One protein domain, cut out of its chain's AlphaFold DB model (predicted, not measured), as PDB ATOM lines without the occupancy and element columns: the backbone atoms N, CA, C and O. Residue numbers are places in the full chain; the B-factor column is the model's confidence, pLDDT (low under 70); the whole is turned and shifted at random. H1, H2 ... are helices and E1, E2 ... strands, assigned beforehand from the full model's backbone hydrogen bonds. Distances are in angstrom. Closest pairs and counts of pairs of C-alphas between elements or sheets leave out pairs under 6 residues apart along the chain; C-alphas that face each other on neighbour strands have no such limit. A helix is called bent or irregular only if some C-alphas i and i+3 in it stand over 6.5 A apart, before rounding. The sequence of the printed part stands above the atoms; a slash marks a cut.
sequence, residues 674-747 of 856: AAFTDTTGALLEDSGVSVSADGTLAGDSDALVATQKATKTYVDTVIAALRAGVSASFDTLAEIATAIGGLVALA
ATOM      1  N   ALA A 674     -57.626  49.341 -43.690       89.62
ATOM      2  CA  ALA A 674     -58.933  49.083 -44.292       89.62
ATOM      3  C   ALA A 674     -58.762  48.352 -45.633       89.62
ATOM      4  O   ALA A 674     -57.895  48.724 -46.425       89.62
ATOM      5  N   ALA A 675     -59.598  47.347 -45.886       88.38
ATOM      6  CA  ALA A 675     -59.703  46.645 -47.169       88.38
ATOM      7  C   ALA A 675     -61.144  46.732 -47.694       88.38
ATOM      8  O   ALA A 675     -62.044  47.068 -46.928       88.38
ATOM      9  N   PHE A 676     -61.375  46.455 -48.980       90.19
ATOM     10  CA  PHE A 676     -62.732  46.354 -49.529       90.19
ATOM     11  C   PHE A 676     -63.291  44.948 -49.304       90.19
ATOM     12  O   PHE A 676     -62.596  43.974 -49.584       90.19
ATOM     13  N   THR A 677     -64.541  44.839 -48.840       87.31
ATOM     14  CA  THR A 677     -65.180  43.533 -48.564       87.31
ATOM     15  C   THR A 677     -65.609  42.805 -49.835       87.31
ATOM     16  O   THR A 677     -65.888  41.607 -49.817       87.31
ATOM     17  N   ASP A 678     -65.761  43.548 -50.930       84.06
ATOM     18  CA  ASP A 678     -66.233  43.062 -52.218       84.06
ATOM     19  C   ASP A 678     -65.635  43.875 -53.381       84.06
ATOM     20  O   ASP A 678     -64.839  44.799 -53.203       84.06
ATOM     21  N   THR A 679     -66.019  43.514 -54.604       83.75
ATOM     22  CA  THR A 679     -65.560  44.153 -55.842       83.75
ATOM     23  C   THR A 679     -66.357  45.400 -56.237       83.75
ATOM     24  O   THR A 679     -66.059  45.998 -57.269       83.75
ATOM     25  N   THR A 680     -67.359  45.818 -55.454       81.25
ATOM     26  CA  THR A 680     -68.171  47.010 -55.762       81.25
ATOM     27  C   THR A 680     -67.428  48.311 -55.468       81.25
ATOM     28  O   THR A 680     -67.796  49.360 -55.990       81.25
ATOM     29  N   GLY A 681     -66.395  48.249 -54.618       80.00
ATOM     30  CA  GLY A 681     -65.691  49.422 -54.103       80.00
ATOM     31  C   GLY A 681     -66.494  50.223 -53.072       80.00
ATOM     32  O   GLY A 681     -66.020  51.267 -52.638       80.00
ATOM     33  N   ALA A 682     -67.683  49.755 -52.669       82.44
ATOM     34  CA  ALA A 682     -68.607  50.506 -51.820       82.44
ATOM     35  C   ALA A 682     -68.602  50.095 -50.336       82.44
ATOM     36  O   ALA A 682     -69.177  50.794 -49.504       82.44
ATOM     37  N   LEU A 683     -67.962  48.979 -49.976       86.25
ATOM     38  CA  LEU A 683     -67.936  48.444 -48.611       86.25
ATOM     39  C   LEU A 683     -66.500  48.186 -48.144       86.25
ATOM     40  O   LEU A 683     -65.717  47.566 -48.863       86.25
ATOM     41  N   LEU A 684     -66.164  48.628 -46.928       89.19
ATOM     42  CA  LEU A 684     -64.870  48.373 -46.286       89.19
ATOM     43  C   LEU A 684     -64.981  47.429 -45.082       89.19
ATOM     44  O   LEU A 684     -65.936  47.480 -44.307       89.19
ATOM     45  N   GLU A 685     -63.925  46.652 -44.871       90.31
ATOM     46  CA  GLU A 685     -63.665  45.834 -43.686       90.31
ATOM     47  C   GLU A 685     -62.402  46.282 -42.947       90.31
ATOM     48  O   GLU A 685     -61.516  46.958 -43.480       90.31
ATOM     49  N   ASP A 686     -62.321  45.862 -41.687       90.44
ATOM     50  CA  ASP A 686     -61.060  45.772 -40.967       90.44
ATOM     51  C   ASP A 686     -60.284  44.564 -41.522       90.44
ATOM     52  O   ASP A 686     -60.672  43.424 -41.272       90.44
ATOM     53  N   SER A 687     -59.190  44.812 -42.249       88.31
ATOM     54  CA  SER A 687     -58.385  43.758 -42.894       88.31
ATOM     55  C   SER A 687     -57.747  42.758 -41.920       88.31
ATOM     56  O   SER A 687     -57.150  41.776 -42.348       88.31
ATOM     57  N   GLY A 688     -57.767  43.034 -40.610       87.56
ATOM     58  CA  GLY A 688     -57.027  42.266 -39.607       87.56
ATOM     59  C   GLY A 688     -55.527  42.589 -39.561       87.56
ATOM     60  O   GLY A 688     -54.898  42.353 -38.525       87.56
ATOM     61  N   VAL A 689     -54.979  43.187 -40.624       88.94
ATOM     62  CA  VAL A 689     -53.553  43.467 -40.817       88.94
ATOM     63  C   VAL A 689     -53.160  44.812 -40.199       88.94
ATOM     64  O   VAL A 689     -53.768  45.850 -40.476       88.94
ATOM     65  N   SER A 690     -52.102  44.808 -39.386       89.88
ATOM     66  CA  SER A 690     -51.566  46.004 -38.714       89.88
ATOM     67  C   SER A 690     -50.231  46.456 -39.307       89.88
ATOM     68  O   SER A 690     -49.460  45.661 -39.838       89.88
ATOM     69  N   VAL A 691     -49.901  47.741 -39.162       90.56
ATOM     70  CA  VAL A 691     -48.588  48.276 -39.566       90.56
ATOM     71  C   VAL A 691     -47.570  48.109 -38.432       90.56
ATOM     72  O   VAL A 691     -47.799  48.579 -37.318       90.56
ATOM     73  N   SER A 692     -46.421  47.483 -38.710       89.69
ATOM     74  CA  SER A 692     -45.376  47.195 -37.717       89.69
ATOM     75  C   SER A 692     -44.094  48.016 -37.901       89.69
ATOM     76  O   SER A 692     -43.541  48.158 -38.997       89.69
ATOM     77  N   ALA A 693     -43.577  48.528 -36.784       90.31
ATOM     78  CA  ALA A 693     -42.262  49.161 -36.680       90.31
ATOM     79  C   ALA A 693     -41.196  48.241 -36.046       90.31
ATOM     80  O   ALA A 693     -40.098  48.713 -35.739       90.31
ATOM     81  N   ASP A 694     -41.511  46.957 -35.841       88.94
ATOM     82  CA  ASP A 694     -40.580  45.960 -35.314       88.94
ATOM     83  C   ASP A 694     -39.443  45.676 -36.308       88.94
ATOM     84  O   ASP A 694     -39.627  45.020 -37.330       88.94
ATOM     85  N   GLY A 695     -38.246  46.158 -35.977       86.94
ATOM     86  CA  GLY A 695     -37.033  45.938 -36.761       86.94
ATOM     87  C   GLY A 695     -36.454  44.525 -36.684       86.94
ATOM     88  O   GLY A 695     -35.416  44.290 -37.294       86.94
ATOM     89  N   THR A 696     -37.070  43.603 -35.938       88.44
ATOM     90  CA  THR A 696     -36.670  42.188 -35.908       88.44
ATOM     91  C   THR A 696     -37.456  41.321 -36.891       88.44
ATOM     92  O   THR A 696     -36.979  40.240 -37.225       88.44
ATOM     93  N   LEU A 697     -38.606  41.805 -37.387       89.31
ATOM     94  CA  LEU A 697     -39.555  41.048 -38.216       89.31
ATOM     95  C   LEU A 697     -39.925  39.685 -37.592       89.31
ATOM     96  O   LEU A 697     -40.041  38.686 -38.293       89.31
ATOM     97  N   ALA A 698     -40.080  39.639 -36.263       85.75
ATOM     98  CA  ALA A 698     -40.326  38.396 -35.528       85.75
ATOM     99  C   ALA A 698     -41.810  37.986 -35.471       85.75
ATOM    100  O   ALA A 698     -42.126  36.873 -35.050       85.75
ATOM    101  N   GLY A 699     -42.721  38.891 -35.843       83.12
ATOM    102  CA  GLY A 699     -44.149  38.604 -35.980       83.12
ATOM    103  C   GLY A 699     -44.506  37.994 -37.336       83.12
ATOM    104  O   GLY A 699     -43.736  38.078 -38.288       83.12
ATOM    105  N   ASP A 700     -45.699  37.408 -37.414       82.62
ATOM    106  CA  ASP A 700     -46.235  36.795 -38.631       82.62
ATOM    107  C   ASP A 700     -46.386  37.824 -39.771       82.62
ATOM    108  O   ASP A 700     -46.990  38.889 -39.584       82.62
ATOM    109  N   SER A 701     -45.832  37.506 -40.946       80.81
ATOM    110  CA  SER A 701     -45.890  38.344 -42.149       80.81
ATOM    111  C   SER A 701     -47.302  38.495 -42.704       80.81
ATOM    112  O   SER A 701     -47.594  39.509 -43.335       80.81
ATOM    113  N   ASP A 702     -48.182  37.533 -42.431       82.81
ATOM    114  CA  ASP A 702     -49.557  37.542 -42.930       82.81
ATOM    115  C   ASP A 702     -50.463  38.429 -42.051       82.81
ATOM    116  O   ASP A 702     -51.545  38.841 -42.465       82.81
ATOM    117  N   ALA A 703     -49.996  38.790 -40.847       85.81
ATOM    118  CA  ALA A 703     -50.691  39.674 -39.909       85.81
ATOM    119  C   ALA A 703     -50.120  41.108 -39.853       85.81
ATOM    120  O   ALA A 703     -50.784  42.010 -39.327       85.81
ATOM    121  N   LEU A 704     -48.893  41.339 -40.346       89.44
ATOM    122  CA  LEU A 704     -48.160  42.597 -40.157       89.44
ATOM    123  C   LEU A 704     -47.489  43.123 -41.435       89.44
ATOM    124  O   LEU A 704     -46.562  42.520 -41.970       89.44
ATOM    125  N   VAL A 705     -47.833  44.352 -41.832       90.62
ATOM    126  CA  VAL A 705     -47.100  45.096 -42.871       90.62
ATOM    127  C   VAL A 705     -45.917  45.831 -42.243       90.62
ATOM    128  O   VAL A 705     -46.086  46.740 -41.426       90.62
ATOM    129  N   ALA A 706     -44.700  45.464 -42.642       91.75
ATOM    130  CA  ALA A 706     -43.479  46.115 -42.180       91.75
ATOM    131  C   ALA A 706     -43.347  47.551 -42.721       91.75
ATOM    132  O   ALA A 706     -43.416  47.805 -43.923       91.75
ATOM    133  N   THR A 707     -43.089  48.510 -41.832       92.88
ATOM    134  CA  THR A 707     -42.691  49.872 -42.227       92.88
ATOM    135  C   THR A 707     -41.299  49.894 -42.862       92.88
ATOM    136  O   THR A 707     -40.437  49.087 -42.521       92.88
ATOM    137  N   GLN A 708     -41.005  50.919 -43.673       95.00
ATOM    138  CA  GLN A 708     -39.648  51.175 -44.187       95.00
ATOM    139  C   GLN A 708     -38.582  51.179 -43.070       95.00
ATOM    140  O   GLN A 708     -37.452  50.740 -43.284       95.00
ATOM    141  N   LYS A 709     -38.942  51.646 -41.864       92.50
ATOM    142  CA  LYS A 709     -38.074  51.614 -40.681       92.50
ATOM    143  C   LYS A 709     -37.813  50.183 -40.201       92.50
ATOM    144  O   LYS A 709     -36.654  49.859 -39.972       92.50
ATOM    145  N   ALA A 710     -38.848  49.350 -40.078       92.88
ATOM    146  CA  ALA A 710     -38.714  47.941 -39.708       92.88
ATOM    147  C   ALA A 710     -37.787  47.201 -40.687       92.88
ATOM    148  O   ALA A 710     -36.762  46.659 -40.273       92.88
ATOM    149  N   THR A 711     -38.069  47.293 -41.990       93.56
ATOM    150  CA  THR A 711     -37.249  46.681 -43.048       93.56
ATOM    151  C   THR A 711     -35.804  47.175 -43.005       93.56
ATOM    152  O   THR A 711     -34.875  46.373 -43.081       93.56
ATOM    153  N   LYS A 712     -35.586  48.488 -42.831       94.56
ATOM    154  CA  LYS A 712     -34.235  49.049 -42.727       94.56
ATOM    155  C   LYS A 712     -33.494  48.552 -41.484       94.56
ATOM    156  O   LYS A 712     -32.342  48.157 -41.606       94.56
ATOM    157  N   THR A 713     -34.127  48.548 -40.311       93.88
ATOM    158  CA  THR A 713     -33.496  48.072 -39.071       93.88
ATOM    159  C   THR A 713     -33.172  46.581 -39.137       93.88
ATOM    160  O   THR A 713     -32.093  46.198 -38.689       93.88
ATOM    161  N   TYR A 714     -34.032  45.764 -39.747       92.25
ATOM    162  CA  TYR A 714     -33.763  44.346 -39.986       92.25
ATOM    163  C   TYR A 714     -32.532  44.158 -40.881       92.25
ATOM    164  O   TYR A 714     -31.563  43.513 -40.480       92.25
ATOM    165  N   VAL A 715     -32.518  44.800 -42.054       92.94
ATOM    166  CA  VAL A 715     -31.399  44.732 -43.009       92.94
ATOM    167  C   VAL A 715     -30.097  45.252 -42.394       92.94
ATOM    168  O   VAL A 715     -29.075  44.575 -42.482       92.94
ATOM    169  N   ASP A 716     -30.120  46.406 -41.719       90.75
ATOM    170  CA  ASP A 716     -28.939  46.970 -41.055       90.75
ATOM    171  C   ASP A 716     -28.414  46.030 -39.949       90.75
ATOM    172  O   ASP A 716     -27.201  45.907 -39.779       90.75
ATOM    173  N   THR A 717     -29.301  45.331 -39.230       86.75
ATOM    174  CA  THR A 717     -28.951  44.386 -38.152       86.75
ATOM    175  C   THR A 717     -28.364  43.085 -38.702       86.75
ATOM    176  O   THR A 717     -27.341  42.620 -38.198       86.75
ATOM    177  N   VAL A 718     -28.942  42.524 -39.769       83.44
ATOM    178  CA  VAL A 718     -28.403  41.344 -40.471       83.44
ATOM    179  C   VAL A 718     -27.036  41.663 -41.086       83.44
ATOM    180  O   VAL A 718     -26.092  40.890 -40.926       83.44
ATOM    181  N   ILE A 719     -26.884  42.834 -41.716       83.50
ATOM    182  CA  ILE A 719     -25.593  43.306 -42.239       83.50
ATOM    183  C   ILE A 719     -24.590  43.530 -41.100       83.50
ATOM    184  O   ILE A 719     -23.425  43.163 -41.242       83.50
ATOM    185  N   ALA A 720     -25.003  44.099 -39.964       78.25
ATOM    186  CA  ALA A 720     -24.123  44.286 -38.812       78.25
ATOM    187  C   ALA A 720     -23.672  42.950 -38.202       78.25
ATOM    188  O   ALA A 720     -22.494  42.814 -37.880       78.25
ATOM    189  N   ALA A 721     -24.556  41.953 -38.101       75.38
ATOM    190  CA  ALA A 721     -24.213  40.609 -37.636       75.38
ATOM    191  C   ALA A 721     -23.231  39.908 -38.591       75.38
ATOM    192  O   ALA A 721     -22.217  39.370 -38.146       75.38
ATOM    193  N   LEU A 722     -23.471  39.997 -39.906       68.88
ATOM    194  CA  LEU A 722     -22.550  39.501 -40.932       68.88
ATOM    195  C   LEU A 722     -21.175  40.183 -40.829       68.88
ATOM    196  O   LEU A 722     -20.150  39.512 -40.869       68.88
ATOM    197  N   ARG A 723     -21.143  41.508 -40.637       64.12
ATOM    198  CA  ARG A 723     -19.900  42.280 -40.472       64.12
ATOM    199  C   ARG A 723     -19.203  42.028 -39.135       64.12
ATOM    200  O   ARG A 723     -17.988  42.127 -39.081       64.12
ATOM    201  N   ALA A 724     -19.924  41.684 -38.069       60.00
ATOM    202  CA  ALA A 724     -19.329  41.352 -36.774       60.00
ATOM    203  C   ALA A 724     -18.578  40.007 -36.791       60.00
ATOM    204  O   ALA A 724     -17.637  39.826 -36.022       60.00
ATOM    205  N   GLY A 725     -18.953  39.087 -37.689       53.53
ATOM    206  CA  GLY A 725     -18.224  37.839 -37.945       53.53
ATOM    207  C   GLY A 725     -17.026  37.976 -38.897       53.53
ATOM    208  O   GLY A 725     -16.374  36.978 -39.196       53.53
ATOM    209  N   VAL A 726     -16.739  39.182 -39.400       54.44
ATOM    210  CA  VAL A 726     -15.785  39.439 -40.487       54.44
ATOM    211  C   VAL A 726     -14.791  40.516 -40.037       54.44
ATOM    212  O   VAL A 726     -15.175  41.636 -39.713       54.44
ATOM    213  N   SER A 727     -13.493  40.187 -40.005       55.84
ATOM    214  CA  SER A 727     -12.433  41.160 -39.678       55.84
ATOM    215  C   SER A 727     -12.518  42.390 -40.591       55.84
ATOM    216  O   SER A 727     -12.815  42.264 -41.777       55.84
ATOM    217  N   ALA A 728     -12.194  43.574 -40.064       55.78
ATOM    218  CA  ALA A 728     -12.264  44.863 -40.768       55.78
ATOM    219  C   ALA A 728     -11.208  45.048 -41.890       55.78
ATOM    220  O   ALA A 728     -10.831  46.171 -42.210       55.78
ATOM    221  N   SER A 729     -10.705  43.946 -42.444       53.75
ATOM    222  CA  SER A 729      -9.560  43.836 -43.352       53.75
ATOM    223  C   SER A 729      -9.900  43.105 -44.657       53.75
ATOM    224  O   SER A 729      -8.997  42.598 -45.312       53.75
ATOM    225  N   PHE A 730     -11.186  42.967 -44.981       53.66
ATOM    226  CA  PHE A 730     -11.668  42.242 -46.156       53.66
ATOM    227  C   PHE A 730     -12.501  43.192 -47.025       53.66
ATOM    228  O   PHE A 730     -13.630  43.533 -46.669       53.66
ATOM    229  N   ASP A 731     -11.920  43.634 -48.141       58.84
ATOM    230  CA  ASP A 731     -12.512  44.611 -49.066       58.84
ATOM    231  C   ASP A 731     -13.369  43.942 -50.161       58.84
ATOM    232  O   ASP A 731     -14.063  44.621 -50.921       58.84
ATOM    233  N   THR A 732     -13.366  42.606 -50.249       62.56
ATOM    234  CA  THR A 732     -14.102  41.851 -51.273       62.56
ATOM    235  C   THR A 732     -14.875  40.640 -50.734       62.56
ATOM    236  O   THR A 732     -14.491  39.977 -49.768       62.56
ATOM    237  N   LEU A 733     -15.953  40.269 -51.438       57.84
ATOM    238  CA  LEU A 733     -16.722  39.042 -51.172       57.84
ATOM    239  C   LEU A 733     -15.870  37.760 -51.296       57.84
ATOM    240  O   LEU A 733     -16.168  36.763 -50.639       57.84
ATOM    241  N   ALA A 734     -14.803  37.786 -52.103       59.91
ATOM    242  CA  ALA A 734     -13.876  36.665 -52.258       59.91
ATOM    243  C   ALA A 734     -13.039  36.423 -50.989       59.91
ATOM    244  O   ALA A 734     -12.806  35.277 -50.600       59.91
ATOM    245  N   GLU A 735     -12.631  37.487 -50.300       63.25
ATOM    246  CA  GLU A 735     -11.891  37.387 -49.039       63.25
ATOM    247  C   GLU A 735     -12.794  36.927 -47.890       63.25
ATOM    248  O   GLU A 735     -12.371  36.112 -47.073       63.25
ATOM    249  N   ILE A 736     -14.065  37.347 -47.877       62.72
ATOM    250  CA  ILE A 736     -15.076  36.834 -46.938       62.72
ATOM    251  C   ILE A 736     -15.296  35.328 -47.152       62.72
ATOM    252  O   ILE A 736     -15.267  34.562 -46.190       62.72
ATOM    253  N   ALA A 737     -15.435  34.875 -48.404       60.66
ATOM    254  CA  ALA A 737     -15.521  33.446 -48.722       60.66
ATOM    255  C   ALA A 737     -14.260  32.672 -48.285       60.66
ATOM    256  O   ALA A 737     -14.359  31.567 -47.750       60.66
ATOM    257  N   THR A 738     -13.078  33.277 -48.437       58.72
ATOM    258  CA  THR A 738     -11.795  32.699 -48.000       58.72
ATOM    259  C   THR A 738     -11.697  32.611 -46.471       58.72
ATOM    260  O   THR A 738     -11.269  31.588 -45.938       58.72
ATOM    261  N   ALA A 739     -12.150  33.636 -45.744       57.72
ATOM    262  CA  ALA A 739     -12.170  33.660 -44.281       57.72
ATOM    263  C   ALA A 739     -13.157  32.635 -43.690       57.72
ATOM    264  O   ALA A 739     -12.830  31.959 -42.714       57.72
ATOM    265  N   ILE A 740     -14.326  32.459 -44.316       61.41
ATOM    266  CA  ILE A 740     -15.284  31.398 -43.966       61.41
ATOM    267  C   ILE A 740     -14.659  30.013 -44.206       61.41
ATOM    268  O   ILE A 740     -14.763  29.140 -43.344       61.41
ATOM    269  N   GLY A 741     -13.921  29.827 -45.308       55.91
ATOM    270  CA  GLY A 741     -13.114  28.622 -45.541       55.91
ATOM    271  C   GLY A 741     -12.036  28.382 -44.472       55.91
ATOM    272  O   GLY A 741     -11.786  27.240 -44.095       55.91
ATOM    273  N   GLY A 742     -11.441  29.446 -43.922       54.34
ATOM    274  CA  GLY A 742     -10.490  29.369 -42.806       54.34
ATOM    275  C   GLY A 742     -11.130  28.990 -41.464       54.34
ATOM    276  O   GLY A 742     -10.553  28.213 -40.704       54.34
ATOM    277  N   LEU A 743     -12.346  29.467 -41.179       51.28
ATOM    278  CA  LEU A 743     -13.108  29.103 -39.973       51.28
ATOM    279  C   LEU A 743     -13.467  27.608 -39.935       51.28
ATOM    280  O   LEU A 743     -13.434  26.991 -38.868       51.28
ATOM    281  N   VAL A 744     -13.718  26.996 -41.098       52.41
ATOM    282  CA  VAL A 744     -13.924  25.542 -41.238       52.41
ATOM    283  C   VAL A 744     -12.692  24.738 -40.785       52.41
ATOM    284  O   VAL A 744     -12.849  23.615 -40.310       52.41
ATOM    285  N   ALA A 745     -11.481  25.302 -40.838       53.16
ATOM    286  CA  ALA A 745     -10.254  24.618 -40.419       53.16
ATOM    287  C   ALA A 745      -9.991  24.633 -38.896       53.16
ATOM    288  O   ALA A 745      -9.081  23.940 -38.442       53.16
ATOM    289  N   LEU A 746     -10.753  25.403 -38.103       52.06
ATOM    290  CA  LEU A 746     -10.485  25.601 -36.666       52.06
ATOM    291  C   LEU A 746     -11.502  24.936 -35.718       52.06
ATOM    292  O   LEU A 746     -11.289  24.917 -34.506       52.06
ATOM    293  N   ALA A 747     -12.593  24.375 -36.247       45.53
ATOM    294  CA  ALA A 747     -13.586  23.638 -35.466       45.53
ATOM    295  C   ALA A 747     -13.243  22.138 -35.391       45.53
ATOM    296  O   ALA A 747     -12.977  21.495 -36.404       45.53
TER     297      ALA A 747
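AT A GLANCE: This is residues 674 to 747 of the 856 residues of an uncharacterized protein of Hyphomicrobium sp. xq (UniProt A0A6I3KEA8). You will find a thin rod: the bent strand E2, with short E1 and E3 beside its two ends, makes one half, and helix H1 runs on along the length to H2, turned off at the far end. The printed part has 74 residues, in the order E1, E2, E3, H1, H2; the mixed sheet runs E1, E2, E3, and the class is mixed, helices and strands. It is extended, with a radius of gyration of the C-alphas of 20.8 A and spans of 63 by 20 by 20 A.

IN THESE COORDINATES: Find C-alpha 674 at (-58.933, 49.083, -44.292), where E1, residues 674 to 676, begins. E2, residues 684 to 692, covers 21.3 A and bends by 62 degrees at residue 688. After E3, residues 704 to 706, H1, residues 708 to 724, runs 23.8 A. H2, residues 733 to 744, runs 17.0 A to C-alpha 744 at (-13.924, 25.542, -41.238).

HOW THE PARTS SIT: E1 and E2 form an antiparallel hairpin; look at N 685 and O 675, 2.8 A apart. E2 and E3 are parallel, with N 692 and O 705 at 2.8 A. H1 only grazes the sheet, with residues 708 to 712. H1 and H2 are apart. In both helices every O i to N i+4 pair is within hydrogen-bond range.

THE WHOLE: The C-alphas of Ala 682 and Leu 746, the two farthest apart, are 65.0 A apart. The printed part has no cut; the link E2 to E3 is long. Residues 741 to 747, of which 741 to 744 belong to H2, stand free. Residues 722 to 747 have pLDDT under 70.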